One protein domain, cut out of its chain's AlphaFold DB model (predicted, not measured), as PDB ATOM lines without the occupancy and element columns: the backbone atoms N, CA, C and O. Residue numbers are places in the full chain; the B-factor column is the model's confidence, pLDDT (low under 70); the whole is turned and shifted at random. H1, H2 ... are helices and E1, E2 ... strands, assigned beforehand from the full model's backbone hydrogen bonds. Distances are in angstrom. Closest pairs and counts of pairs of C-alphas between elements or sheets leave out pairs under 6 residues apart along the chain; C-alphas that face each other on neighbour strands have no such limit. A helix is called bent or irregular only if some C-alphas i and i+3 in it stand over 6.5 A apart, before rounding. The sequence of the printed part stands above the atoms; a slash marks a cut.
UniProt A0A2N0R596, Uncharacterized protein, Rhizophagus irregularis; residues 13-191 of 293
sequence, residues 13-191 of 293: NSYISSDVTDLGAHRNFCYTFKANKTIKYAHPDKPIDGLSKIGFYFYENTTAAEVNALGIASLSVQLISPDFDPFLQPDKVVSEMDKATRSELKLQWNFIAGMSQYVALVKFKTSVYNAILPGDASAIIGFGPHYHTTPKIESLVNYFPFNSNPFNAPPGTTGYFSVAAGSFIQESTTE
ATOM      1  N   ASN A  13      55.986  -9.140 -10.019       41.81
ATOM      2  CA  ASN A  13      56.903  -9.009  -8.882       41.81
ATOM      3  C   ASN A  13      57.022  -7.584  -8.320       41.81
ATOM      4  O   ASN A  13      57.410  -7.442  -7.169       41.81
ATOM      5  N   SER A  14      56.693  -6.524  -9.074       45.56
ATOM      6  CA  SER A  14      56.759  -5.154  -8.532       45.56
ATOM      7  C   SER A  14      55.651  -4.848  -7.520       45.56
ATOM      8  O   SER A  14      55.718  -3.829  -6.839       45.56
ATOM      9  N   TYR A  15      54.628  -5.705  -7.431       39.66
ATOM     10  CA  TYR A  15      53.499  -5.560  -6.508       39.66
ATOM     11  C   TYR A  15      53.582  -6.497  -5.292       39.66
ATOM     12  O   TYR A  15      52.760  -6.381  -4.387       39.66
ATOM     13  N   ILE A  16      54.564  -7.404  -5.250       40.72
ATOM     14  CA  ILE A  16      54.817  -8.316  -4.127       40.72
ATOM     15  C   ILE A  16      56.113  -7.851  -3.467       40.72
ATOM     16  O   ILE A  16      57.179  -7.917  -4.077       40.72
ATOM     17  N   SER A  17      56.027  -7.336  -2.237       40.16
ATOM     18  CA  SER A  17      57.217  -6.882  -1.514       40.16
ATOM     19  C   SER A  17      58.173  -8.054  -1.290       40.16
ATOM     20  O   SER A  17      57.796  -9.071  -0.703       40.16
ATOM     21  N   SER A  18      59.420  -7.898  -1.738       41.25
ATOM     22  CA  SER A  18      60.493  -8.889  -1.585       41.25
ATOM     23  C   SER A  18      60.830  -9.210  -0.132       41.25
ATOM     24  O   SER A  18      61.489 -10.212   0.124       41.25
ATOM     25  N   ASP A  19      60.379  -8.373   0.800       43.62
ATOM     26  CA  ASP A  19      60.721  -8.467   2.215       43.62
ATOM     27  C   ASP A  19      59.814  -9.448   2.975       43.62
ATOM     28  O   ASP A  19      60.099  -9.791   4.119       43.62
ATOM     29  N   VAL A  20      58.712  -9.899   2.357       40.28
ATOM     30  CA  VAL A  20      57.646 -10.652   3.043       40.28
ATOM     31  C   VAL A  20      57.537 -12.104   2.558       40.28
ATOM     32  O   VAL A  20      56.980 -12.943   3.265       40.28
ATOM     33  N   THR A  21      58.048 -12.446   1.371       39.09
ATOM     34  CA  THR A  21      57.911 -13.809   0.820       39.09
ATOM     35  C   THR A  21      59.058 -14.167  -0.133       39.09
ATOM     36  O   THR A  21      59.234 -13.528  -1.171       39.09
ATOM     37  N   ASP A  22      59.825 -15.216   0.187       42.00
ATOM     38  CA  ASP A  22      60.823 -15.794  -0.725       42.00
ATOM     39  C   ASP A  22      60.157 -16.832  -1.643       42.00
ATOM     40  O   ASP A  22      59.776 -17.920  -1.215       42.00
ATOM     41  N   LEU A  23      59.967 -16.462  -2.913       41.59
ATOM     42  CA  LEU A  23      59.238 -17.251  -3.916       41.59
ATOM     43  C   LEU A  23      60.160 -18.057  -4.859       41.59
ATOM     44  O   LEU A  23      59.676 -18.686  -5.806       41.59
ATOM     45  N   GLY A  24      61.482 -18.061  -4.628       52.69
ATOM     46  CA  GLY A  24      62.447 -18.899  -5.356       52.69
ATOM     47  C   GLY A  24      62.313 -18.877  -6.893       52.69
ATOM     48  O   GLY A  24      62.047 -17.844  -7.507       52.69
ATOM     49  N   ALA A  25      62.482 -20.039  -7.539       41.62
ATOM     50  CA  ALA A  25      62.426 -20.199  -9.004       41.62
ATOM     51  C   ALA A  25      61.030 -19.971  -9.632       41.62
ATOM     52  O   ALA A  25      60.908 -19.910 -10.855       41.62
ATOM     53  N   HIS A  26      59.982 -19.817  -8.814       43.47
ATOM     54  CA  HIS A  26      58.604 -19.577  -9.257       43.47
ATOM     55  C   HIS A  26      58.282 -18.077  -9.398       43.47
ATOM     56  O   HIS A  26      57.191 -17.722  -9.838       43.47
ATOM     57  N   ARG A  27      59.254 -17.191  -9.118       42.59
ATOM     58  CA  ARG A  27      59.175 -15.728  -9.310       42.59
ATOM     59  C   ARG A  27      58.749 -15.275 -10.710       42.59
ATOM     60  O   ARG A  27      58.339 -14.132 -10.870       42.59
ATOM     61  N   ASN A  28      58.902 -16.112 -11.731       41.28
ATOM     62  CA  ASN A  28      58.787 -15.677 -13.124       41.28
ATOM     63  C   ASN A  28      57.423 -15.961 -13.764       41.28
ATOM     64  O   ASN A  28      57.237 -15.625 -14.929       41.28
ATOM     65  N   PHE A  29      56.471 -16.562 -13.042       42.78
ATOM     66  CA  PHE A  29      55.236 -17.056 -13.652       42.78
ATOM     67  C   PHE A  29      53.993 -16.559 -12.909       42.78
ATOM     68  O   PHE A  29      53.465 -17.222 -12.019       42.78
ATOM     69  N   CYS A  30      53.498 -15.386 -13.304       41.62
ATOM     70  CA  CYS A  30      52.188 -14.898 -12.886       41.62
ATOM     71  C   CYS A  30      51.192 -15.072 -14.030       41.62
ATOM     72  O   CYS A  30      51.186 -14.312 -14.996       41.62
ATOM     73  N   TYR A  31      50.336 -16.086 -13.913       43.25
ATOM     74  CA  TYR A  31      49.306 -16.365 -14.905       43.25
ATOM     75  C   TYR A  31      48.014 -15.637 -14.542       43.25
ATOM     76  O   TYR A  31      47.299 -16.031 -13.622       43.25
ATOM     77  N   THR A  32      47.677 -14.588 -15.291       42.59
ATOM     78  CA  THR A  32      46.357 -13.954 -15.203       42.59
ATOM     79  C   THR A  32      45.413 -14.570 -16.224       42.59
ATOM     80  O   THR A  32      45.661 -14.506 -17.430       42.59
ATOM     81  N   PHE A  33      44.296 -15.137 -15.769       47.12
ATOM     82  CA  PHE A  33      43.231 -15.568 -16.668       47.12
ATOM     83  C   PHE A  33      42.322 -14.378 -16.993       47.12
ATOM     84  O   PHE A  33      41.550 -13.928 -16.149       47.12
ATOM     85  N   LYS A  34      42.397 -13.871 -18.228       45.53
ATOM     86  CA  LYS A  34      41.479 -12.841 -18.730       45.53
ATOM     87  C   LYS A  34      40.494 -13.469 -19.709       45.53
ATOM     88  O   LYS A  34      40.864 -13.851 -20.818       45.53
ATOM     89  N   ALA A  35      39.227 -13.564 -19.319       50.88
ATOM     90  CA  ALA A  35      38.164 -13.884 -20.262       50.88
ATOM     91  C   ALA A  35      37.857 -12.638 -21.109       50.88
ATOM     92  O   ALA A  35      37.622 -11.561 -20.572       50.88
ATOM     93  N   ASN A  36      37.830 -12.773 -22.437       40.28
ATOM     94  CA  ASN A  36      37.600 -11.652 -23.363       40.28
ATOM     95  C   ASN A  36      36.132 -11.156 -23.399       40.28
ATOM     96  O   ASN A  36      35.756 -10.401 -24.291       40.28
ATOM     97  N   LYS A  37      35.276 -11.617 -22.475       55.59
ATOM     98  CA  LYS A  37      33.838 -11.311 -22.405       55.59
ATOM     99  C   LYS A  37      33.389 -11.189 -20.950       55.59
ATOM    100  O   LYS A  37      33.886 -11.921 -20.097       55.59
ATOM    101  N   THR A  38      32.399 -10.332 -20.692       62.25
ATOM    102  CA  THR A  38      31.696 -10.262 -19.403       62.25
ATOM    103  C   THR A  38      31.069 -11.616 -19.084       62.25
ATOM    104  O   THR A  38      30.242 -12.123 -19.848       62.25
ATOM    105  N   ILE A  39      31.470 -12.214 -17.963       65.50
ATOM    106  CA  ILE A  39      30.906 -13.473 -17.480       65.50
ATOM    107  C   ILE A  39      29.567 -13.177 -16.795       65.50
ATOM    108  O   ILE A  39      29.524 -12.470 -15.793       65.50
ATOM    109  N   LYS A  40      28.471 -13.716 -17.341       71.06
ATOM    110  CA  LYS A  40      27.131 -13.614 -16.745       71.06
ATOM    111  C   LYS A  40      26.867 -14.818 -15.849       71.06
ATOM    112  O   LYS A  40      27.027 -15.953 -16.303       71.06
ATOM    113  N   TYR A  41      26.445 -14.575 -14.611       71.88
ATOM    114  CA  TYR A  41      26.034 -15.635 -13.692       71.88
ATOM    115  C   TYR A  41      24.540 -15.952 -13.842       71.88
ATOM    116  O   TYR A  41      23.732 -15.047 -14.043       71.88
ATOM    117  N   ALA A  42      24.180 -17.233 -13.765       74.94
ATOM    118  CA  ALA A  42      22.801 -17.693 -13.899       74.94
ATOM    119  C   ALA A  42      22.005 -17.448 -12.616       74.94
ATOM    120  O   ALA A  42      22.457 -17.838 -11.540       74.94
ATOM    121  N   HIS A  43      20.802 -16.881 -12.744       71.50
ATOM    122  CA  HIS A  43      19.845 -16.816 -11.637       71.50
ATOM    123  C   HIS A  43      19.444 -18.245 -11.214       71.50
ATOM    124  O   HIS A  43      19.343 -19.109 -12.092       71.50
ATOM    125  N   PRO A  44      19.161 -18.528  -9.927       66.06
ATOM    126  CA  PRO A  44      18.848 -19.882  -9.469       66.06
ATOM    127  C   PRO A  44      17.606 -20.450 -10.166       66.06
ATOM    128  O   PRO A  44      17.563 -21.634 -10.484       66.06
ATOM    129  N   ASP A  45      16.646 -19.579 -10.488       70.94
ATOM    130  CA  ASP A  45      15.399 -19.933 -11.181       70.94
ATOM    131  C   ASP A  45      15.557 -20.086 -12.702       70.94
ATOM    132  O   ASP A  45      14.646 -20.558 -13.381       70.94
ATOM    133  N   LYS A  46      16.698 -19.665 -13.262       72.25
ATOM    134  CA  LYS A  46      16.994 -19.725 -14.701       72.25
ATOM    135  C   LYS A  46      18.432 -20.196 -14.942       72.25
ATOM    136  O   LYS A  46      19.264 -19.444 -15.454       72.25
ATOM    137  N   PRO A  47      18.749 -21.459 -14.602       61.19
ATOM    138  CA  PRO A  47      20.115 -21.984 -14.643       61.19
ATOM    139  C   PRO A  47      20.718 -22.052 -16.057       61.19
ATOM    140  O   PRO A  47      21.928 -22.198 -16.193       61.19
ATOM    141  N   ILE A  48      19.890 -21.953 -17.104       69.75
ATOM    142  CA  ILE A  48      20.290 -22.044 -18.518       69.75
ATOM    143  C   ILE A  48      20.823 -20.697 -19.053       69.75
ATOM    144  O   ILE A  48      21.490 -20.659 -20.084       69.75
ATOM    145  N   ASP A  49      20.582 -19.596 -18.334       70.38
ATOM    146  CA  ASP A  49      20.840 -18.231 -18.816       70.38
ATOM    147  C   ASP A  49      22.274 -17.729 -18.527       70.38
ATOM    148  O   ASP A  49      22.618 -16.590 -18.854       70.38
ATOM    149  N   GLY A  50      23.138 -18.548 -17.914       70.06
ATOM    150  CA  GLY A  50      24.501 -18.139 -17.564       70.06
ATOM    151  C   GLY A  50      25.328 -19.193 -16.826       70.06
ATOM    152  O   GLY A  50      24.997 -20.376 -16.792       70.06
ATOM    153  N   LEU A  51      26.431 -18.757 -16.219       72.25
ATOM    154  CA  LEU A  51      27.299 -19.606 -15.403       72.25
ATOM    155  C   LEU A  51      26.783 -19.689 -13.964       72.25
ATOM    156  O   LEU A  51      26.576 -18.678 -13.308       72.25
ATOM    157  N   SER A  52      26.606 -20.891 -13.428       69.31
ATOM    158  CA  SER A  52      26.227 -21.055 -12.016       69.31
ATOM    159  C   SER A  52      27.432 -20.951 -11.079       69.31
ATOM    160  O   SER A  52      27.337 -20.388  -9.988       69.31
ATOM    161  N   LYS A  53      28.582 -21.479 -11.509       72.75
ATOM    162  CA  LYS A  53      29.821 -21.515 -10.730       72.75
ATOM    163  C   LYS A  53      31.054 -21.534 -11.623       72.75
ATOM    164  O   LYS A  53      31.024 -22.094 -12.719       72.75
ATOM    165  N   ILE A  54      32.154 -20.997 -11.107       74.62
ATOM    166  CA  ILE A  54      33.495 -21.181 -11.664       74.62
ATOM    167  C   ILE A  54      34.311 -21.954 -10.634       74.62
ATOM    168  O   ILE A  54      34.427 -21.513  -9.492       74.62
ATOM    169  N   GLY A  55      34.838 -23.109 -11.035       69.56
ATOM    170  CA  GLY A  55      35.674 -23.959 -10.193       69.56
ATOM    171  C   GLY A  55      37.128 -23.923 -10.642       69.56
ATOM    172  O   GLY A  55      37.414 -24.105 -11.826       69.56
ATOM    173  N   PHE A  56      38.031 -23.731  -9.688       73.06
ATOM    174  CA  PHE A  56      39.469 -23.871  -9.859       73.06
ATOM    175  C   PHE A  56      39.934 -25.054  -9.015       73.06
ATOM    176  O   PHE A  56      39.667 -25.122  -7.813       73.06
ATOM    177  N   TYR A  57      40.608 -25.994  -9.665       70.88
ATOM    178  CA  TYR A  57      41.136 -27.204  -9.048       70.88
ATOM    179  C   TYR A  57      42.650 -27.132  -9.104       70.88
ATOM    180  O   TYR A  57      43.206 -26.817 -10.159       70.88
ATOM    181  N   PHE A  58      43.301 -27.417  -7.985       68.69
ATOM    182  CA  PHE A  58      44.751 -27.464  -7.925       68.69
ATOM    183  C   PHE A  58      45.213 -28.741  -7.231       68.69
ATOM    184  O   PHE A  58      44.498 -29.352  -6.432       68.69
ATOM    185  N   TYR A  59      46.412 -29.154  -7.615       66.88
ATOM    186  CA  TYR A  59      47.122 -30.265  -7.021       66.88
ATOM    187  C   TYR A  59      48.422 -29.734  -6.446       66.88
ATOM    188  O   TYR A  59      49.175 -29.043  -7.131       66.88
ATOM    189  N   GLU A  60      48.662 -30.069  -5.192       66.38
ATOM    190  CA  GLU A  60      49.895 -29.773  -4.492       66.38
ATOM    191  C   GLU A  60      50.573 -31.101  -4.151       66.38
ATOM    192  O   GLU A  60      49.986 -31.961  -3.495       66.38
ATOM    193  N   ASN A  61      51.801 -31.277  -4.633       59.66
ATOM    194  CA  ASN A  61      52.607 -32.459  -4.358       59.66
ATOM    195  C   ASN A  61      53.585 -32.140  -3.222       59.66
ATOM    196  O   ASN A  61      54.718 -31.751  -3.492       59.66
ATOM    197  N   THR A  62      53.134 -32.240  -1.970       58.59
ATOM    198  CA  THR A  62      53.973 -32.013  -0.782       58.59
ATOM    199  C   THR A  62      54.372 -33.325  -0.117       58.59
ATOM    200  O   THR A  62      53.575 -34.255   0.025       58.59
ATOM    201  N   THR A  63      55.631 -33.409   0.315       57.00
ATOM    202  CA  THR A  63      56.119 -34.502   1.167       57.00
ATOM    203  C   THR A  63      55.728 -34.272   2.633       57.00
ATOM    204  O   THR A  63      55.503 -33.145   3.064       57.00
ATOM    205  N   ALA A  64      55.657 -35.328   3.454       54.09
ATOM    206  CA  ALA A  64      55.217 -35.224   4.857       54.09
ATOM    207  C   ALA A  64      56.056 -34.254   5.725       54.09
ATOM    208  O   ALA A  64      55.559 -33.743   6.725       54.09
ATOM    209  N   ALA A  65      57.309 -33.983   5.340       48.53
ATOM    210  CA  ALA A  65      58.182 -33.010   6.001       48.53
ATOM    211  C   ALA A  65      57.858 -31.550   5.620       48.53
ATOM    212  O   ALA A  65      58.105 -30.635   6.401       48.53
ATOM    213  N   GLU A  66      57.275 -31.338   4.442       52.28
ATOM    214  CA  GLU A  66      56.932 -30.031   3.877       52.28
ATOM    215  C   GLU A  66      55.583 -29.508   4.388       52.28
ATOM    216  O   GLU A  66      55.421 -28.303   4.532       52.28
ATOM    217  N   VAL A  67      54.655 -30.394   4.771       51.97
ATOM    218  CA  VAL A  67      53.326 -30.042   5.324       51.97
ATOM    219  C   VAL A  67      53.416 -29.190   6.601       51.97
ATOM    220  O   VAL A  67      52.538 -28.374   6.864       51.97
ATOM    221  N   ASN A  68      54.487 -29.354   7.386       44.03
ATOM    222  CA  ASN A  68      54.716 -28.591   8.618       44.03
ATOM    223  C   ASN A  68      55.581 -27.333   8.413       44.03
ATOM    224  O   ASN A  68      55.720 -26.547   9.349       44.03
ATOM    225  N   ALA A  69      56.196 -27.163   7.238       43.16
ATOM    226  CA  ALA A  69      57.211 -26.137   6.979       43.16
ATOM    227  C   ALA A  69      56.814 -25.139   5.880       43.16
ATOM    228  O   ALA A  69      57.251 -23.989   5.914       43.16
ATOM    229  N   LEU A  70      55.995 -25.554   4.914       45.16
ATOM    230  CA  LEU A  70      55.546 -24.719   3.808       45.16
ATOM    231  C   LEU A  70      54.163 -24.153   4.116       45.16
ATOM    232  O   LEU A  70      53.226 -24.875   4.456       45.16
ATOM    233  N   GLY A  71      54.059 -22.826   4.017       49.53
ATOM    234  CA  GLY A  71      52.788 -22.121   4.085       49.53
ATOM    235  C   GLY A  71      51.783 -22.750   3.124       49.53
ATOM    236  O   GLY A  71      52.135 -23.165   2.024       49.53
ATOM    237  N   ILE A  72      50.535 -22.842   3.575       51.81
ATOM    238  CA  ILE A  72      49.429 -23.450   2.838       51.81
ATOM    239  C   ILE A  72      49.405 -22.886   1.409       51.81
ATOM    240  O   ILE A  72      49.245 -21.675   1.245       51.81
ATOM    241  N   ALA A  73      49.548 -23.737   0.382       52.75
ATOM    242  CA  ALA A  73      49.441 -23.291  -1.005       52.75
ATOM    243  C   ALA A  73      48.107 -22.569  -1.221       52.75
ATOM    244  O   ALA A  73      47.035 -23.166  -1.077       52.75
ATOM    245  N   SER A  74      48.191 -21.278  -1.564       54.69
ATOM    246  CA  SER A  74      47.028 -20.409  -1.687       54.69
ATOM    247  C   SER A  74      46.882 -19.784  -3.063       54.69
ATOM    248  O   SER A  74      47.748 -19.041  -3.520       54.69
ATOM    249  N   LEU A  75      45.742 -20.035  -3.704       60.81
ATOM    250  CA  LEU A  75      45.281 -19.267  -4.858       60.81
ATOM    251  C   LEU A  75      44.614 -17.988  -4.343       60.81
ATOM    252  O   LEU A  75      43.673 -18.098  -3.563       60.81
ATOM    253  N   SER A  76      45.080 -16.815  -4.778       61.91
ATOM    254  CA  SER A  76      44.437 -15.533  -4.471       61.91
ATOM    255  C   SER A  76      43.404 -15.181  -5.533       61.91
ATOM    256  O   SER A  76      43.714 -15.190  -6.727       61.91
ATOM    257  N   VAL A  77      42.185 -14.844  -5.113       66.88
ATOM    258  CA  VAL A  77      41.152 -14.323  -6.014       66.88
ATOM    259  C   VAL A  77      40.696 -12.960  -5.543       66.88
ATOM    260  O   VAL A  77      40.179 -12.819  -4.439       66.88
ATOM    261  N   GLN A  78      40.859 -11.975  -6.422       71.69
ATOM    262  CA  GLN A  78      40.367 -10.623  -6.227       71.69
ATOM    263  C   GLN A  78      39.164 -10.395  -7.141       71.69
ATOM    264  O   GLN A  78      39.247 -10.604  -8.352       71.69
ATOM    265  N   LEU A  79      38.035  -9.984  -6.566       75.00
ATOM    266  CA  LEU A  79      36.838  -9.626  -7.324       75.00
ATOM    267  C   LEU A  79      36.746  -8.103  -7.422       75.00
ATOM    268  O   LEU A  79      36.795  -7.413  -6.405       75.00
ATOM    269  N   ILE A  80      36.620  -7.595  -8.646       76.00
ATOM    270  CA  ILE A  80      36.539  -6.163  -8.955       76.00
ATOM    271  C   ILE A  80      35.306  -5.937  -9.829       76.00
ATOM    272  O   ILE A  80      34.989  -6.763 -10.690       76.00
ATOM    273  N   SER A  81      34.596  -4.834  -9.589       77.69
ATOM    274  CA  SER A  81      33.473  -4.442 -10.438       77.69
ATOM    275  C   SER A  81      33.974  -4.102 -11.848       77.69
ATOM    276  O   SER A  81      34.928  -3.336 -11.973       77.69
ATOM    277  N   PRO A  82      33.341  -4.602 -12.925       72.12
ATOM    278  CA  PRO A  82      33.732  -4.233 -14.286       72.12
ATOM    279  C   PRO A  82      33.528  -2.737 -14.575       72.12
ATOM    280  O   PRO A  82      34.206  -2.185 -15.439       72.12
ATOM    281  N   ASP A  83      32.618  -2.088 -13.846       76.25
ATOM    282  CA  ASP A  83      32.254  -0.685 -14.044       76.25
ATOM    283  C   ASP A  83      33.143   0.281 -13.241       76.25
ATOM    284  O   ASP A  83      33.140   1.487 -13.493       76.25
ATOM    285  N   PHE A  84      33.925  -0.239 -12.288       80.00
ATOM    286  CA  PHE A  84      34.833   0.545 -11.455       80.00
ATOM    287  C   PHE A  84      36.111  -0.237 -11.155       80.00
ATOM    288  O   PHE A  84      36.163  -1.067 -10.246       80.00
ATOM    289  N   ASP A  85      37.155   0.079 -11.923       76.69
ATOM    290  CA  ASP A  85      38.514  -0.405 -11.699       76.69
ATOM    291  C   ASP A  85      39.419   0.768 -11.271       76.69
ATOM    292  O   ASP A  85      39.873   1.551 -12.117       76.69
ATOM    293  N   PRO A  86      39.707   0.906  -9.965       72.00
ATOM    294  CA  PRO A  86      40.504   2.013  -9.448       72.00
ATOM    295  C   PRO A  86      42.011   1.875  -9.722       72.00
ATOM    296  O   PRO A  86      42.779   2.778  -9.362       72.00
ATOM    297  N   PHE A  87      42.464   0.768 -10.325       69.94
ATOM    298  CA  PHE A  87      43.837   0.619 -10.806       69.94
ATOM    299  C   PHE A  87      43.994   1.165 -12.223       69.94
ATOM    300  O   PHE A  87      44.972   1.858 -12.498       69.94
ATOM    301  N   LEU A  88      43.027   0.885 -13.100       71.44
ATOM    302  CA  LEU A  88      43.052   1.347 -14.489       71.44
ATOM    303  C   LEU A  88      42.571   2.792 -14.648       71.44
ATOM    304  O   LEU A  88      43.020   3.480 -15.562       71.44
ATOM    305  N   GLN A  89      41.657   3.246 -13.788       74.44
ATOM    306  CA  GLN A  89      41.032   4.572 -13.873       74.44
ATOM    307  C   GLN A  89      41.141   5.302 -12.525       74.44
ATOM    308  O   GLN A  89      40.142   5.503 -11.830       74.44
ATOM    309  N   PRO A  90      42.368   5.665 -12.095       74.62
ATOM    310  CA  PRO A  90      42.596   6.301 -10.798       74.62
ATOM    311  C   PRO A  90      41.990   7.709 -10.699       74.62
ATOM    312  O   PRO A  90      41.780   8.200  -9.595       74.62
ATOM    313  N   ASP A  91      41.722   8.350 -11.834       79.25
ATOM    314  CA  ASP A  91      41.075   9.654 -11.987       79.25
ATOM    315  C   ASP A  91      39.588   9.636 -11.603       79.25
ATOM    316  O   ASP A  91      39.059  10.645 -11.145       79.25
ATOM    317  N   LYS A  92      38.926   8.478 -11.709       78.56
ATOM    318  CA  LYS A  92      37.525   8.302 -11.289       78.56
ATOM    319  C   LYS A  92      37.342   8.144  -9.780       78.56
ATOM    320  O   LYS A  92      36.212   8.052  -9.310       78.56
ATOM    321  N   VAL A  93      38.434   8.100  -9.019       82.94
ATOM    322  CA  VAL A  93      38.420   7.919  -7.565       82.94
ATOM    323  C   VAL A  93      38.223   9.276  -6.899       82.94
ATOM    324  O   VAL A  93      39.191   9.973  -6.595       82.94
ATOM    325  N   VAL A  94      36.964   9.661  -6.689       86.75
ATOM    326  CA  VAL A  94      36.608  11.012  -6.226       86.75
ATOM    327  C   VAL A  94      35.963  10.973  -4.844       86.75
ATOM    328  O   VAL A  94      36.348  11.747  -3.963       86.75
ATOM    329  N   SER A  95      35.013  10.064  -4.632       88.25
ATOM    330  CA  SER A  95      34.309   9.920  -3.359       88.25
ATOM    331  C   SER A  95      35.173   9.234  -2.293       88.25
ATOM    332  O   SER A  95      36.140   8.528  -2.595       88.25
ATOM    333  N   GLU A  96      34.811   9.400  -1.020       87.19
ATOM    334  CA  GLU A  96      35.468   8.672   0.076       87.19
ATOM    335  C   GLU A  96      35.298   7.152  -0.064       87.19
ATOM    336  O   GLU A  96      36.228   6.397   0.225       87.19
ATOM    337  N   MET A  97      34.161   6.693  -0.601       87.69
ATOM    338  CA  MET A  97      33.936   5.272  -0.873       87.69
ATOM    339  C   MET A  97      34.839   4.745  -1.996       87.69
ATOM    340  O   MET A  97      35.355   3.629  -1.896       87.69
ATOM    341  N   ASP A  98      35.100   5.544  -3.037       86.81
ATOM    342  CA  ASP A  98      36.057   5.172  -4.087       86.81
ATOM    343  C   ASP A  98      37.460   4.985  -3.499       86.81
ATOM    344  O   ASP A  98      38.161   4.018  -3.812       86.81
ATOM    345  N   LYS A  99      37.876   5.917  -2.630       87.25
ATOM    346  CA  LYS A  99      39.178   5.872  -1.954       87.25
ATOM    347  C   LYS A  99      39.279   4.659  -1.036       87.25
ATOM    348  O   LYS A  99      40.303   3.975  -1.068       87.25
ATOM    349  N   ALA A 100      38.227   4.366  -0.272       85.81
ATOM    350  CA  ALA A 100      38.159   3.192   0.592       85.81
ATOM    351  C   ALA A 100      38.260   1.897  -0.226       85.81
ATOM    352  O   ALA A 100      39.129   1.073   0.046       85.81
ATOM    353  N   THR A 101      37.470   1.769  -1.296       82.88
ATOM    354  CA  THR A 101      37.497   0.602  -2.197       82.88
ATOM    355  C   THR A 101      38.872   0.426  -2.844       82.88
ATOM    356  O   THR A 101      39.418  -0.675  -2.883       82.88
ATOM    357  N   ARG A 102      39.502   1.518  -3.297       82.69
ATOM    358  CA  ARG A 102      40.878   1.484  -3.814       82.69
ATOM    359  C   ARG A 102      41.882   1.047  -2.747       82.69
ATOM    360  O   ARG A 102      42.820   0.321  -3.066       82.69
ATOM    361  N   SER A 103      41.725   1.514  -1.511       81.69
ATOM    362  CA  SER A 103      42.601   1.144  -0.399       81.69
ATOM    363  C   SER A 103      42.464  -0.336  -0.052       81.69
ATOM    364  O   SER A 103      43.479  -1.015   0.055       81.69
ATOM    365  N   GLU A 104      41.238  -0.857   0.047       78.50
ATOM    366  CA  GLU A 104      40.967  -2.286   0.258       78.50
ATOM    367  C   GLU A 104      41.653  -3.143  -0.814       78.50
ATOM    368  O   GLU A 104      42.311  -4.133  -0.494       78.50
ATOM    369  N   LEU A 105      41.560  -2.728  -2.082       76.56
ATOM    370  CA  LEU A 105      42.191  -3.433  -3.197       76.56
ATOM    371  C   LEU A 105      43.722  -3.368  -3.151       76.56
ATOM    372  O   LEU A 105      44.378  -4.381  -3.394       76.56
ATOM    373  N   LYS A 106      44.302  -2.204  -2.824       74.94
ATOM    374  CA  LYS A 106      45.758  -2.031  -2.671       74.94
ATOM    375  C   LYS A 106      46.326  -2.845  -1.514       74.94
ATOM    376  O   LYS A 106      47.409  -3.401  -1.642       74.94
ATOM    377  N   LEU A 107      45.603  -2.892  -0.398       74.31
ATOM    378  CA  LEU A 107      45.974  -3.662   0.789       74.31
ATOM    379  C   LEU A 107      45.668  -5.156   0.640       74.31
ATOM    380  O   LEU A 107      45.959  -5.920   1.555       74.31
ATOM    381  N   GLN A 108      45.072  -5.568  -0.486       70.12
ATOM    382  CA  GLN A 108      44.634  -6.939  -0.734       70.12
ATOM    383  C   GLN A 108      43.707  -7.460   0.378       70.12
ATOM    384  O   GLN A 108      43.729  -8.632   0.727       70.12
ATOM    385  N   TRP A 109      42.863  -6.606   0.961       68.12
ATOM    386  CA  TRP A 109      41.956  -7.015   2.045       68.12
ATOM    387  C   TRP A 109      40.779  -7.868   1.575       68.12
ATOM    388  O   TRP A 109      40.177  -8.581   2.369       68.12
ATOM    389  N   ASN A 110      40.487  -7.860   0.278       67.56
ATOM    390  CA  ASN A 110      39.592  -8.821  -0.359       67.56
ATOM    391  C   ASN A 110      40.328 -10.090  -0.828       67.56
ATOM    392  O   ASN A 110      39.883 -10.756  -1.760       67.56
ATOM    393  N   PHE A 111      41.464 -10.407  -0.202       72.50
ATOM    394  CA  PHE A 111      42.213 -11.628  -0.445       72.50
ATOM    395  C   PHE A 111      41.413 -12.846   0.004       72.50
ATOM    396  O   PHE A 111      40.982 -12.960   1.153       72.50
ATOM    397  N   ILE A 112      41.266 -13.791  -0.917       75.38
ATOM    398  CA  ILE A 112      40.681 -15.089  -0.633       75.38
ATOM    399  C   ILE A 112      41.729 -16.143  -0.931       75.38
ATOM    400  O   ILE A 112      42.138 -16.259  -2.081       75.38
ATOM    401  N   ALA A 113      42.133 -16.901   0.086       72.38
ATOM    402  CA  ALA A 113      43.031 -18.034  -0.081       72.38
ATOM    403  C   ALA A 113      42.245 -19.283  -0.490       72.38
ATOM    404  O   ALA A 113      41.286 -19.671   0.168       72.38
ATOM    405  N   GLY A 114      42.684 -19.981  -1.533       72.12
ATOM    406  CA  GLY A 114      42.512 -21.435  -1.581       72.12
ATOM    407  C   GLY A 114      43.403 -22.083  -0.520       72.12
ATOM    408  O   GLY A 114      44.478 -21.570  -0.257       72.12
ATOM    409  N   MET A 115      42.985 -23.176   0.109       72.81
ATOM    410  CA  MET A 115      43.841 -23.900   1.053       72.81
ATOM    411  C   MET A 115      43.863 -25.379   0.688       72.81
ATOM    412  O   MET A 115      42.821 -25.956   0.372       72.81
ATOM    413  N   SER A 116      45.050 -25.982   0.714       73.31
ATOM    414  CA  SER A 116      45.221 -27.428   0.545       73.31
ATOM    415  C   SER A 116      44.416 -28.182   1.603       73.31
ATOM    416  O   SER A 116      44.331 -27.733   2.741       73.31
ATOM    417  N   GLN A 117      43.790 -29.299   1.230       75.00
ATOM    418  CA  GLN A 117      42.851 -30.075   2.055       75.00
ATOM    419  C   GLN A 117      41.571 -29.332   2.459       75.00
ATOM    420  O   GLN A 117      40.761 -29.867   3.218       75.00
ATOM    421  N   TYR A 118      41.336 -28.140   1.912       78.19
ATOM    422  CA  TYR A 118      40.109 -27.392   2.107       78.19
ATOM    423  C   TYR A 118      39.436 -27.054   0.780       78.19
ATOM    424  O   TYR A 118      40.001 -27.023  -0.316       78.19
ATOM    425  N   VAL A 119      38.156 -26.789   0.927       80.88
ATOM    426  CA  VAL A 119      37.253 -26.252  -0.059       80.88
ATOM    427  C   VAL A 119      37.020 -24.802   0.292       80.88
ATOM    428  O   VAL A 119      36.472 -24.527   1.355       80.88
ATOM    429  N   ALA A 120      37.357 -23.889  -0.608       84.12
ATOM    430  CA  ALA A 120      37.019 -22.480  -0.469       84.12
ATOM    431  C   ALA A 120      35.797 -22.159  -1.339       84.12
ATOM    432  O   ALA A 120      35.885 -22.094  -2.569       84.12
ATOM    433  N   LEU A 121      34.637 -21.975  -0.708       84.38
ATOM    434  CA  LEU A 121      33.423 -21.519  -1.376       84.38
ATOM    435  C   LEU A 121      33.292 -20.004  -1.223       84.38
ATOM    436  O   LEU A 121      32.994 -19.502  -0.139       84.38
ATOM    437  N   VAL A 122      33.448 -19.297  -2.336       85.88
ATOM    438  CA  VAL A 122      33.277 -17.852  -2.426       85.88
ATOM    439  C   VAL A 122      31.906 -17.532  -2.978       85.88
ATOM    440  O   VAL A 122      31.567 -17.880  -4.110       85.88
ATOM    441  N   LYS A 123      31.130 -16.828  -2.167       87.75
ATOM    442  CA  LYS A 123      29.862 -16.232  -2.557       87.75
ATOM    443  C   LYS A 123      30.069 -14.736  -2.697       87.75
ATOM    444  O   LYS A 123      30.473 -14.100  -1.731       87.75
ATOM    445  N   PHE A 124      29.789 -14.174  -3.865       86.69
ATOM    446  CA  PHE A 124      29.868 -12.726  -4.055       86.69
ATOM    447  C   PHE A 124      28.481 -12.095  -4.174       86.69
ATOM    448  O   PHE A 124      27.536 -12.730  -4.646       86.69
ATOM    449  N   LYS A 125      28.364 -10.836  -3.763       87.44
ATOM    450  CA  LYS A 125      27.207  -9.979  -4.026       87.44
ATOM    451  C   LYS A 125      27.680  -8.647  -4.596       87.44
ATOM    452  O   LYS A 125      28.796  -8.204  -4.322       87.44
ATOM    453  N   THR A 126      26.831  -8.032  -5.409       87.50
ATOM    454  CA  THR A 126      27.089  -6.690  -5.940       87.50
ATOM    455  C   THR A 126      26.424  -5.661  -5.039       87.50
ATOM    456  O   THR A 126      25.293  -5.859  -4.597       87.50
ATOM    457  N   SER A 127      27.144  -4.586  -4.752       87.38
ATOM    458  CA  SER A 127      26.685  -3.475  -3.931       87.38
ATOM    459  C   SER A 127      27.020  -2.170  -4.639       87.38
ATOM    460  O   SER A 127      27.977  -2.093  -5.411       87.38
ATOM    461  N   VAL A 128      26.208  -1.149  -4.421       91.62
ATOM    462  CA  VAL A 128      26.378   0.170  -5.012       91.62
ATOM    463  C   VAL A 128      26.259   1.214  -3.918       91.62
ATOM    464  O   VAL A 128      25.332   1.184  -3.110       91.62
ATOM    465  N   TYR A 129      27.202   2.148  -3.904       90.31
ATOM    466  CA  TYR A 129      27.192   3.281  -2.996       90.31
ATOM    467  C   TYR A 129      26.940   4.572  -3.770       90.31
ATOM    468  O   TYR A 129      27.693   4.906  -4.679       90.31
ATOM    469  N   ASN A 130      25.888   5.296  -3.408       92.31
ATOM    470  CA  ASN A 130      25.531   6.580  -3.995       92.31
ATOM    471  C   ASN A 130      25.934   7.692  -3.023       92.31
ATOM    472  O   ASN A 130      25.228   7.957  -2.047       92.31
ATOM    473  N   ALA A 131      27.079   8.316  -3.293       91.75
ATOM    474  CA  ALA A 131      27.640   9.394  -2.487       91.75
ATOM    475  C   ALA A 131      27.195  10.770  -2.996       91.75
ATOM    476  O   ALA A 131      27.052  10.984  -4.203       91.75
ATOM    477  N   ILE A 132      27.038  11.728  -2.086       91.00
ATOM    478  CA  ILE A 132      26.847  13.144  -2.403       91.00
ATOM    479  C   ILE A 132      28.215  13.823  -2.330       91.00
ATOM    480  O   ILE A 132      28.822  13.926  -1.263       91.00
ATOM    481  N   LEU A 133      28.713  14.325  -3.459       90.25
ATOM    482  CA  LEU A 133      30.017  14.985  -3.484       90.25
ATOM    483  C   LEU A 133      30.001  16.307  -2.684       90.25
ATOM    484  O   LEU A 133      28.997  17.025  -2.692       90.25
ATOM    485  N   PRO A 134      31.121  16.697  -2.038       81.81
ATOM    486  CA  PRO A 134      31.184  17.856  -1.136       81.81
ATOM    487  C   PRO A 134      30.926  19.227  -1.795       81.81
ATOM    488  O   PRO A 134      30.848  20.230  -1.089       81.81
ATOM    489  N   GLY A 135      30.758  19.286  -3.119       83.00
ATOM    490  CA  GLY A 135      30.410  20.492  -3.880       83.00
ATOM    491  C   GLY A 135      29.002  20.495  -4.484       83.00
ATOM    492  O   GLY A 135      28.694  21.387  -5.272       83.00
ATOM    493  N   ASP A 136      28.150  19.517  -4.169       87.62
ATOM    494  CA  ASP A 136      26.815  19.434  -4.765       87.62
ATOM    495  C   ASP A 136      25.853  20.483  -4.179       87.62
ATOM    496  O   ASP A 136      25.194  20.286  -3.152       87.62
ATOM    497  N   ALA A 137      25.760  21.619  -4.871       87.38
ATOM    498  CA  ALA A 137      24.867  22.714  -4.512       87.38
ATOM    499  C   ALA A 137      23.388  22.292  -4.506       87.38
ATOM    500  O   ALA A 137      22.616  22.798  -3.692       87.38
ATOM    501  N   SER A 138      22.986  21.347  -5.360       87.44
ATOM    502  CA  SER A 138      21.597  20.889  -5.445       87.44
ATOM    503  C   SER A 138      21.180  20.141  -4.177       87.44
ATOM    504  O   SER A 138      20.111  20.401  -3.611       87.44
ATOM    505  N   ALA A 139      22.076  19.293  -3.659       88.62
ATOM    506  CA  ALA A 139      21.904  18.615  -2.378       88.62
ATOM    507  C   ALA A 139      21.850  19.591  -1.191       88.62
ATOM    508  O   ALA A 139      21.067  19.394  -0.264       88.62
ATOM    509  N   ILE A 140      22.673  20.645  -1.212       87.06
ATOM    510  CA  ILE A 140      22.731  21.658  -0.143       87.06
ATOM    511  C   ILE A 140      21.457  22.508  -0.124       87.06
ATOM    512  O   ILE A 140      20.875  22.748   0.938       87.06
ATOM    513  N   ILE A 141      21.013  22.965  -1.297       88.31
ATOM    514  CA  ILE A 141      19.839  23.831  -1.411       88.31
ATOM    515  C   ILE A 141      18.561  23.037  -1.128       88.31
ATOM    516  O   ILE A 141      17.683  23.546  -0.437       88.31
ATOM    517  N   GLY A 142      18.477  21.782  -1.575       83.75
ATOM    518  CA  GLY A 142      17.323  20.907  -1.347       83.75
ATOM    519  C   GLY A 142      16.514  20.578  -2.603       83.75
ATOM    520  O   GLY A 142      15.363  20.178  -2.479       83.75
ATOM    521  N   PHE A 143      17.104  20.718  -3.796       85.75
ATOM    522  CA  PHE A 143      16.492  20.293  -5.066       85.75
ATOM    523  C   PHE A 143      16.751  18.816  -5.403       85.75
ATOM    524  O   PHE A 143      16.236  18.306  -6.394       85.75
ATOM    525  N   GLY A 144      17.509  18.124  -4.551       84.44
ATOM    526  CA  GLY A 144      17.879  16.722  -4.712       84.44
ATOM    527  C   GLY A 144      19.346  16.573  -5.129       84.44
ATOM    528  O   GLY A 144      19.847  17.396  -5.891       84.44
ATOM    529  N   PRO A 145      20.066  15.577  -4.604       88.31
ATOM    530  CA  PRO A 145      21.480  15.385  -4.908       88.31
ATOM    531  C   PRO A 145      21.734  14.773  -6.295       88.31
ATOM    532  O   PRO A 145      20.977  13.928  -6.774       88.31
ATOM    533  N   HIS A 146      22.865  15.143  -6.889       90.19
ATOM    534  CA  HIS A 146      23.516  14.442  -7.987       90.19
ATOM    535  C   HIS A 146      24.459  13.395  -7.402       90.19
ATOM    536  O   HIS A 146      25.575  13.695  -6.974       90.19
ATOM    537  N   TYR A 147      23.990  12.152  -7.367       90.00
ATOM    538  CA  TYR A 147      24.769  11.065  -6.802       90.00
ATOM    539  C   TYR A 147      25.966  10.698  -7.677       90.00
ATOM    540  O   TYR A 147      25.845  10.523  -8.890       90.00
ATOM    541  N   HIS A 148      27.110  10.515  -7.024       90.38
ATOM    542  CA  HIS A 148      28.250   9.796  -7.574       90.38
ATOM    543  C   HIS A 148      28.158   8.334  -7.148       90.38
ATOM    544  O   HIS A 148      28.111   8.028  -5.956       90.38
ATOM    545  N   THR A 149      28.109   7.441  -8.128       90.06
ATOM    546  CA  THR A 149      27.849   6.020  -7.908       90.06
ATOM    547  C   THR A 149      29.147   5.216  -7.940       90.06
ATOM    548  O   THR A 149      29.809   5.136  -8.972       90.06
ATOM    549  N   THR A 150      29.461   4.555  -6.829       89.31
ATOM    550  CA  THR A 150      30.612   3.659  -6.676       89.31
ATOM    551  C   THR A 150      30.124   2.211  -6.586       89.31
ATOM    552  O   THR A 150      29.552   1.821  -5.563       89.31
ATOM    553  N   PRO A 151      30.318   1.379  -7.624       87.00
ATOM    554  CA  PRO A 151      29.986  -0.036  -7.559       87.00
ATOM    555  C   PRO A 151      31.093  -0.831  -6.848       87.00
ATOM    556  O   PRO A 151      32.282  -0.670  -7.125       87.00
ATOM    557  N   LYS A 152      30.687  -1.737  -5.958       85.06
ATOM    558  CA  LYS A 152      31.548  -2.604  -5.143       85.06
ATOM    559  C   LYS A 152      31.103  -4.063  -5.264       85.06
ATOM    560  O   LYS A 152      29.920  -4.365  -5.428       85.06
ATOM    561  N   ILE A 153      32.058  -4.987  -5.162       84.69
ATOM    562  CA  ILE A 153      31.775  -6.415  -4.989       84.69
ATOM    563  C   ILE A 153      32.160  -6.807  -3.569       84.69
ATOM    564  O   ILE A 153      33.290  -6.580  -3.143       84.69
ATOM    565  N   GLU A 154      31.226  -7.418  -2.853       84.25
ATOM    566  CA  GLU A 154      31.470  -7.986  -1.532       84.25
ATOM    567  C   GLU A 154      31.524  -9.507  -1.636       84.25
ATOM    568  O   GLU A 154      30.709 -10.125  -2.325       84.25
ATOM    569  N   SER A 155      32.484 -10.120  -0.947       83.12
ATOM    570  CA  SER A 155      32.710 -11.564  -0.969       83.12
ATOM    571  C   SER A 155      32.606 -12.163   0.426       83.12
ATOM    572  O   SER A 155      33.251 -11.694   1.359       83.12
ATOM    573  N   LEU A 156      31.857 -13.253   0.540       85.38
ATOM    574  CA  LEU A 156      31.821 -14.124   1.704       85.38
ATOM    575  C   LEU A 156      32.539 -15.431   1.366       85.38
ATOM    576  O   LEU A 156      32.205 -16.092   0.379       85.38
ATOM    577  N   VAL A 157      33.489 -15.821   2.209       84.19
ATOM    578  CA  VAL A 157      34.292 -17.032   2.026       84.19
ATOM    579  C   VAL A 157      33.930 -18.043   3.099       84.19
ATOM    580  O   VAL A 157      33.926 -17.719   4.281       84.19
ATOM    581  N   ASN A 158      33.641 -19.272   2.683       85.44
ATOM    582  CA  ASN A 158      33.426 -20.392   3.591       85.44
ATOM    583  C   ASN A 158      34.430 -21.499   3.287       85.44
ATOM    584  O   ASN A 158      34.587 -21.880   2.125       85.44
ATOM    585  N   TYR A 159      35.061 -22.027   4.333       83.88
ATOM    586  CA  TYR A 159      36.019 -23.119   4.230       83.88
ATOM    587  C   TYR A 159      35.406 -24.424   4.727       83.88
ATOM    588  O   TYR A 159      34.879 -24.478   5.838       83.88
ATOM    589  N   PHE A 160      35.501 -25.482   3.925       82.25
ATOM    590  CA  PHE A 160      35.078 -26.829   4.313       82.25
ATOM    591  C   PHE A 160      36.237 -27.813   4.153       82.25
ATOM    592  O   PHE A 160      37.023 -27.646   3.227       82.25
ATOM    593  N   PRO A 161      36.363 -28.851   4.990       81.50
ATOM    594  CA  PRO A 161      37.348 -29.905   4.765       81.50
ATOM    595  C   PRO A 161      37.124 -30.584   3.406       81.50
ATOM    596  O   PRO A 161      35.990 -30.906   3.038       81.50
ATOM    597  N   PHE A 162      38.195 -30.797   2.647       75.00
ATOM    598  CA  PHE A 162      38.142 -31.465   1.353       75.00
ATOM    599  C   PHE A 162      37.965 -32.971   1.559       75.00
ATOM    600  O   PHE A 162      38.843 -33.656   2.078       75.00
ATOM    601  N   ASN A 163      36.815 -33.498   1.141       68.94
ATOM    602  CA  ASN A 163      36.613 -34.939   1.058       68.94
ATOM    603  C   ASN A 163      37.385 -35.460  -0.161       68.94
ATOM    604  O   ASN A 163      37.217 -34.933  -1.260       68.94
ATOM    605  N   SER A 164      38.198 -36.500   0.022       59.28
ATOM    606  CA  SER A 164      39.144 -37.063  -0.951       59.28
ATOM    607  C   SER A 164      38.516 -37.652  -2.226       59.28
ATOM    608  O   SER A 164      39.207 -38.326  -2.985       59.28
ATOM    609  N   ASN A 165      37.218 -37.437  -2.479       56.25
ATOM    610  CA  ASN A 165      36.538 -37.937  -3.672       56.25
ATOM    611  C   ASN A 165      35.313 -37.091  -4.107       56.25
ATOM    612  O   ASN A 165      34.177 -37.576  -4.063       56.25
ATOM    613  N   PRO A 166      35.470 -35.815  -4.513       61.53
ATOM    614  CA  PRO A 166      34.356 -35.047  -5.060       61.53
ATOM    615  C   PRO A 166      34.010 -35.544  -6.472       61.53
ATOM    616  O   PRO A 166      34.881 -35.677  -7.331       61.53
ATOM    617  N   PHE A 167      32.721 -35.768  -6.739       59.31
ATOM    618  CA  PHE A 167      32.214 -36.118  -8.069       59.31
ATOM    619  C   PHE A 167      32.699 -35.101  -9.128       59.31
ATOM    620  O   PHE A 167      32.531 -33.894  -8.945       59.31
ATOM    621  N   ASN A 168      33.287 -35.582 -10.231       64.00
ATOM    622  CA  ASN A 168      33.872 -34.787 -11.329       64.00
ATOM    623  C   ASN A 168      35.113 -33.928 -10.996       64.00
ATOM    624  O   ASN A 168      35.480 -33.071 -11.802       64.00
ATOM    625  N   ALA A 169      35.784 -34.137  -9.861       67.25
ATOM    626  CA  ALA A 169      37.100 -33.536  -9.641       67.25
ATOM    627  C   ALA A 169      38.194 -34.327 -10.394       67.25
ATOM    628  O   ALA A 169      38.132 -35.559 -10.439       67.25
ATOM    629  N   PRO A 170      39.207 -33.661 -10.981       67.50
ATOM    630  CA  PRO A 170      40.364 -34.351 -11.545       67.50
ATOM    631  C   PRO A 170      41.047 -35.264 -10.506       67.50
ATOM    632  O   PRO A 170      41.180 -34.858  -9.344       67.50
ATOM    633  N   PRO A 171      41.511 -36.469 -10.893       64.75
ATOM    634  CA  PRO A 171      42.255 -37.349  -9.996       64.75
ATOM    635  C   PRO A 171      43.467 -36.635  -9.392       64.75
ATOM    636  O   PRO A 171      44.203 -35.956 -10.105       64.75
ATOM    637  N   GLY A 172      43.664 -36.789  -8.082       67.06
ATOM    638  CA  GLY A 172      44.757 -36.140  -7.357       67.06
ATOM    639  C   GLY A 172      44.468 -34.711  -6.895       67.06
ATOM    640  O   GLY A 172      45.347 -34.102  -6.320       67.06
ATOM    641  N   THR A 173      43.266 -34.158  -7.088       70.00
ATOM    642  CA  THR A 173      42.922 -32.833  -6.533       70.00
ATOM    643  C   THR A 173      43.124 -32.810  -5.012       70.00
ATOM    644  O   THR A 173      42.543 -33.634  -4.310       70.00
ATOM    645  N   THR A 174      43.910 -31.857  -4.504       71.62
ATOM    646  CA  THR A 174      44.164 -31.689  -3.058       71.62
ATOM    647  C   THR A 174      43.390 -30.524  -2.452       71.62
ATOM    648  O   THR A 174      43.271 -30.442  -1.235       71.62
ATOM    649  N   GLY A 175      42.808 -29.654  -3.274       73.81
ATOM    650  CA  GLY A 175      41.911 -28.589  -2.844       73.81
ATOM    651  C   GLY A 175      41.085 -28.065  -4.013       73.81
ATOM    652  O   GLY A 175      41.452 -28.221  -5.182       73.81
ATOM    653  N   TYR A 176      39.945 -27.446  -3.713       75.19
ATOM    654  CA  TYR A 176      39.176 -26.742  -4.737       75.19
ATOM    655  C   TYR A 176      38.666 -25.401  -4.237       75.19
ATOM    656  O   TYR A 176      38.310 -25.223  -3.073       75.19
ATOM    657  N   PHE A 177      38.598 -24.460  -5.166       78.38
ATOM    658  CA  PHE A 177      38.059 -23.134  -4.947       78.38
ATOM    659  C   PHE A 177      36.897 -22.906  -5.916       78.38
ATOM    660  O   PHE A 177      37.001 -23.218  -7.103       78.38
ATOM    661  N   SER A 178      35.771 -22.395  -5.423       78.25
ATOM    662  CA  SER A 178      34.566 -22.173  -6.225       78.25
ATOM    663  C   SER A 178      34.013 -20.774  -6.007       78.25
ATOM    664  O   SER A 178      33.690 -20.418  -4.879       78.25
ATOM    665  N   VAL A 179      33.804 -20.029  -7.095       82.00
ATOM    666  CA  VAL A 179      33.132 -18.720  -7.085       82.00
ATOM    667  C   VAL A 179      31.721 -18.865  -7.624       82.00
ATOM    668  O   VAL A 179      31.525 -19.319  -8.756       82.00
ATOM    669  N   ALA A 180      30.746 -18.438  -6.834       82.25
ATOM    670  CA  ALA A 180      29.341 -18.405  -7.204       82.25
ATOM    671  C   ALA A 180      28.689 -17.091  -6.758       82.25
ATOM    672  O   ALA A 180      29.133 -16.449  -5.804       82.25
ATOM    673  N   ALA A 181      27.609 -16.706  -7.435       82.38
ATOM    674  CA  ALA A 181      26.775 -15.601  -6.983       82.38
ATOM    675  C   ALA A 181      26.078 -15.998  -5.668       82.38
ATOM    676  O   ALA A 181      25.397 -17.019  -5.595       82.38
ATOM    677  N   GLY A 182      26.295 -15.214  -4.612       80.62
ATOM    678  CA  GLY A 182      25.659 -15.393  -3.307       80.62
ATOM    679  C   GLY A 182      24.271 -14.767  -3.236       80.62
ATOM    680  O   GLY A 182      23.378 -15.326  -2.608       80.62
ATOM    681  N   SER A 183      24.101 -13.624  -3.899       79.12
ATOM    682  CA  SER A 183      22.831 -12.919  -4.057       79.12
ATOM    683  C   SER A 183      22.789 -12.258  -5.431       79.12
ATOM    684  O   SER A 183      23.801 -11.740  -5.905       79.12
ATOM    685  N   PHE A 184      21.609 -12.268  -6.049       75.75
ATOM    686  CA  PHE A 184      21.318 -11.541  -7.290       75.75
ATOM    687  C   PHE A 184      20.648 -10.189  -7.023       75.75
ATOM    688  O   PHE A 184      20.431  -9.414  -7.950       75.75
ATOM    689  N   ILE A 185      20.331  -9.902  -5.759       80.19
ATOM    690  CA  ILE A 185      19.825  -8.606  -5.324       80.19
ATOM    691  C   ILE A 185      21.029  -7.685  -5.144       80.19
ATOM    692  O   ILE A 185      21.957  -8.014  -4.402       80.19
ATOM    693  N   GLN A 186      21.003  -6.548  -5.832       83.25
ATOM    694  CA  GLN A 186      21.991  -5.493  -5.661       83.25
ATOM    695  C   GLN A 186      21.623  -4.657  -4.436       83.25
ATOM    696  O   GLN A 186      20.536  -4.082  -4.370       83.25
ATOM    697  N   GLU A 187      22.525  -4.593  -3.462       85.19
ATOM    698  CA  GLU A 187      22.369  -3.684  -2.328       85.19
ATOM    699  C   GLU A 187      22.731  -2.263  -2.772       85.19
ATOM    700  O   GLU A 187      23.736  -2.054  -3.447       85.19
ATOM    701  N   SER A 188      21.904  -1.282  -2.414       89.12
ATOM    702  CA  SER A 188      22.147   0.127  -2.724       89.12
ATOM    703  C   SER A 188      22.161   0.921  -1.430       89.12
ATOM    704  O   SER A 188      21.142   1.012  -0.745       89.12
ATOM    705  N   THR A 189      23.303   1.519  -1.107       89.88
ATOM    706  CA  THR A 189      23.435   2.455   0.012       89.88
ATOM    707  C   THR A 189      23.474   3.868  -0.542       89.88
ATOM    708  O   THR A 189      24.294   4.167  -1.404       89.88
ATOM    709  N   THR A 190      22.592   4.737  -0.055       91.75
ATOM    710  CA  THR A 190      22.463   6.107  -0.558       91.75
ATOM    711  C   THR A 190      22.629   7.098   0.580       91.75
ATOM    712  O   THR A 190      21.936   7.010   1.595       91.75
ATOM    713  N   GLU A 191      23.549   8.043   0.410       89.19
ATOM    714  CA  GLU A 191      23.718   9.149   1.345       89.19
ATOM    715  C   GLU A 191      22.536  10.115   1.255       89.19
ATOM    716  O   GLU A 191      22.106  10.494   0.172       89.19
TER     717      GLU A 191
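Overview. This is residues 13 to 191 of the 293 residues of an uncharacterized protein of Rhizophagus irregularis (UniProt A0A2N0R596). With little regular structure, this domain is a long twisted ribbon of E2 and E3, with E4 and E5 in a row along E2, E1 beside E4, H2 over E3 and H3 at one tip. The printed part has 179 residues, of which the named elements, in the order H1 E1 H2 E2 H3 E3 E4 E5, hold only 68; the class is mixed, helices and strands, and the whole is loose, with a radius of gyration of the C-alphas of 20.2 A and spans of 69 by 47 by 29 A.

Along the chain. Find C-alpha 118 at (40.109, -27.392, 2.107); there E2, residues 118 to 132, begins its 42.9 A. E3 is 147 to 161, 44.4 A; E4 175 to 181; E1 53 to 58; E5 187 to 190, ending at (22.463, 6.107, -0.558); H2 96 to 106; H3 137 to 141; H1 24 to 28.

Arrangement. Within hydrogen-bond range find N 121 and O 158 of E2 and E3, antiparallel, 2.8 A; N 122 and O 178 of E2 and E4, parallel, 2.8 A; N 128 and O 187 of E2 and E5, parallel, 2.8 A; N 56 and O 177 of E1 and E4, antiparallel, 2.8 A. H2 is on the sheet, height 10.3 A. Every O i to N i+4 pair is within range in H2 and H3; H1 has 0 of 1, and 1 of 2 O i to N i+3 pairs.

Size, cuts and confidence. The printed part has no cut; the link E1 to H2, 37 residues, is long. Residues 13 to 39 are among those under pLDDT 70.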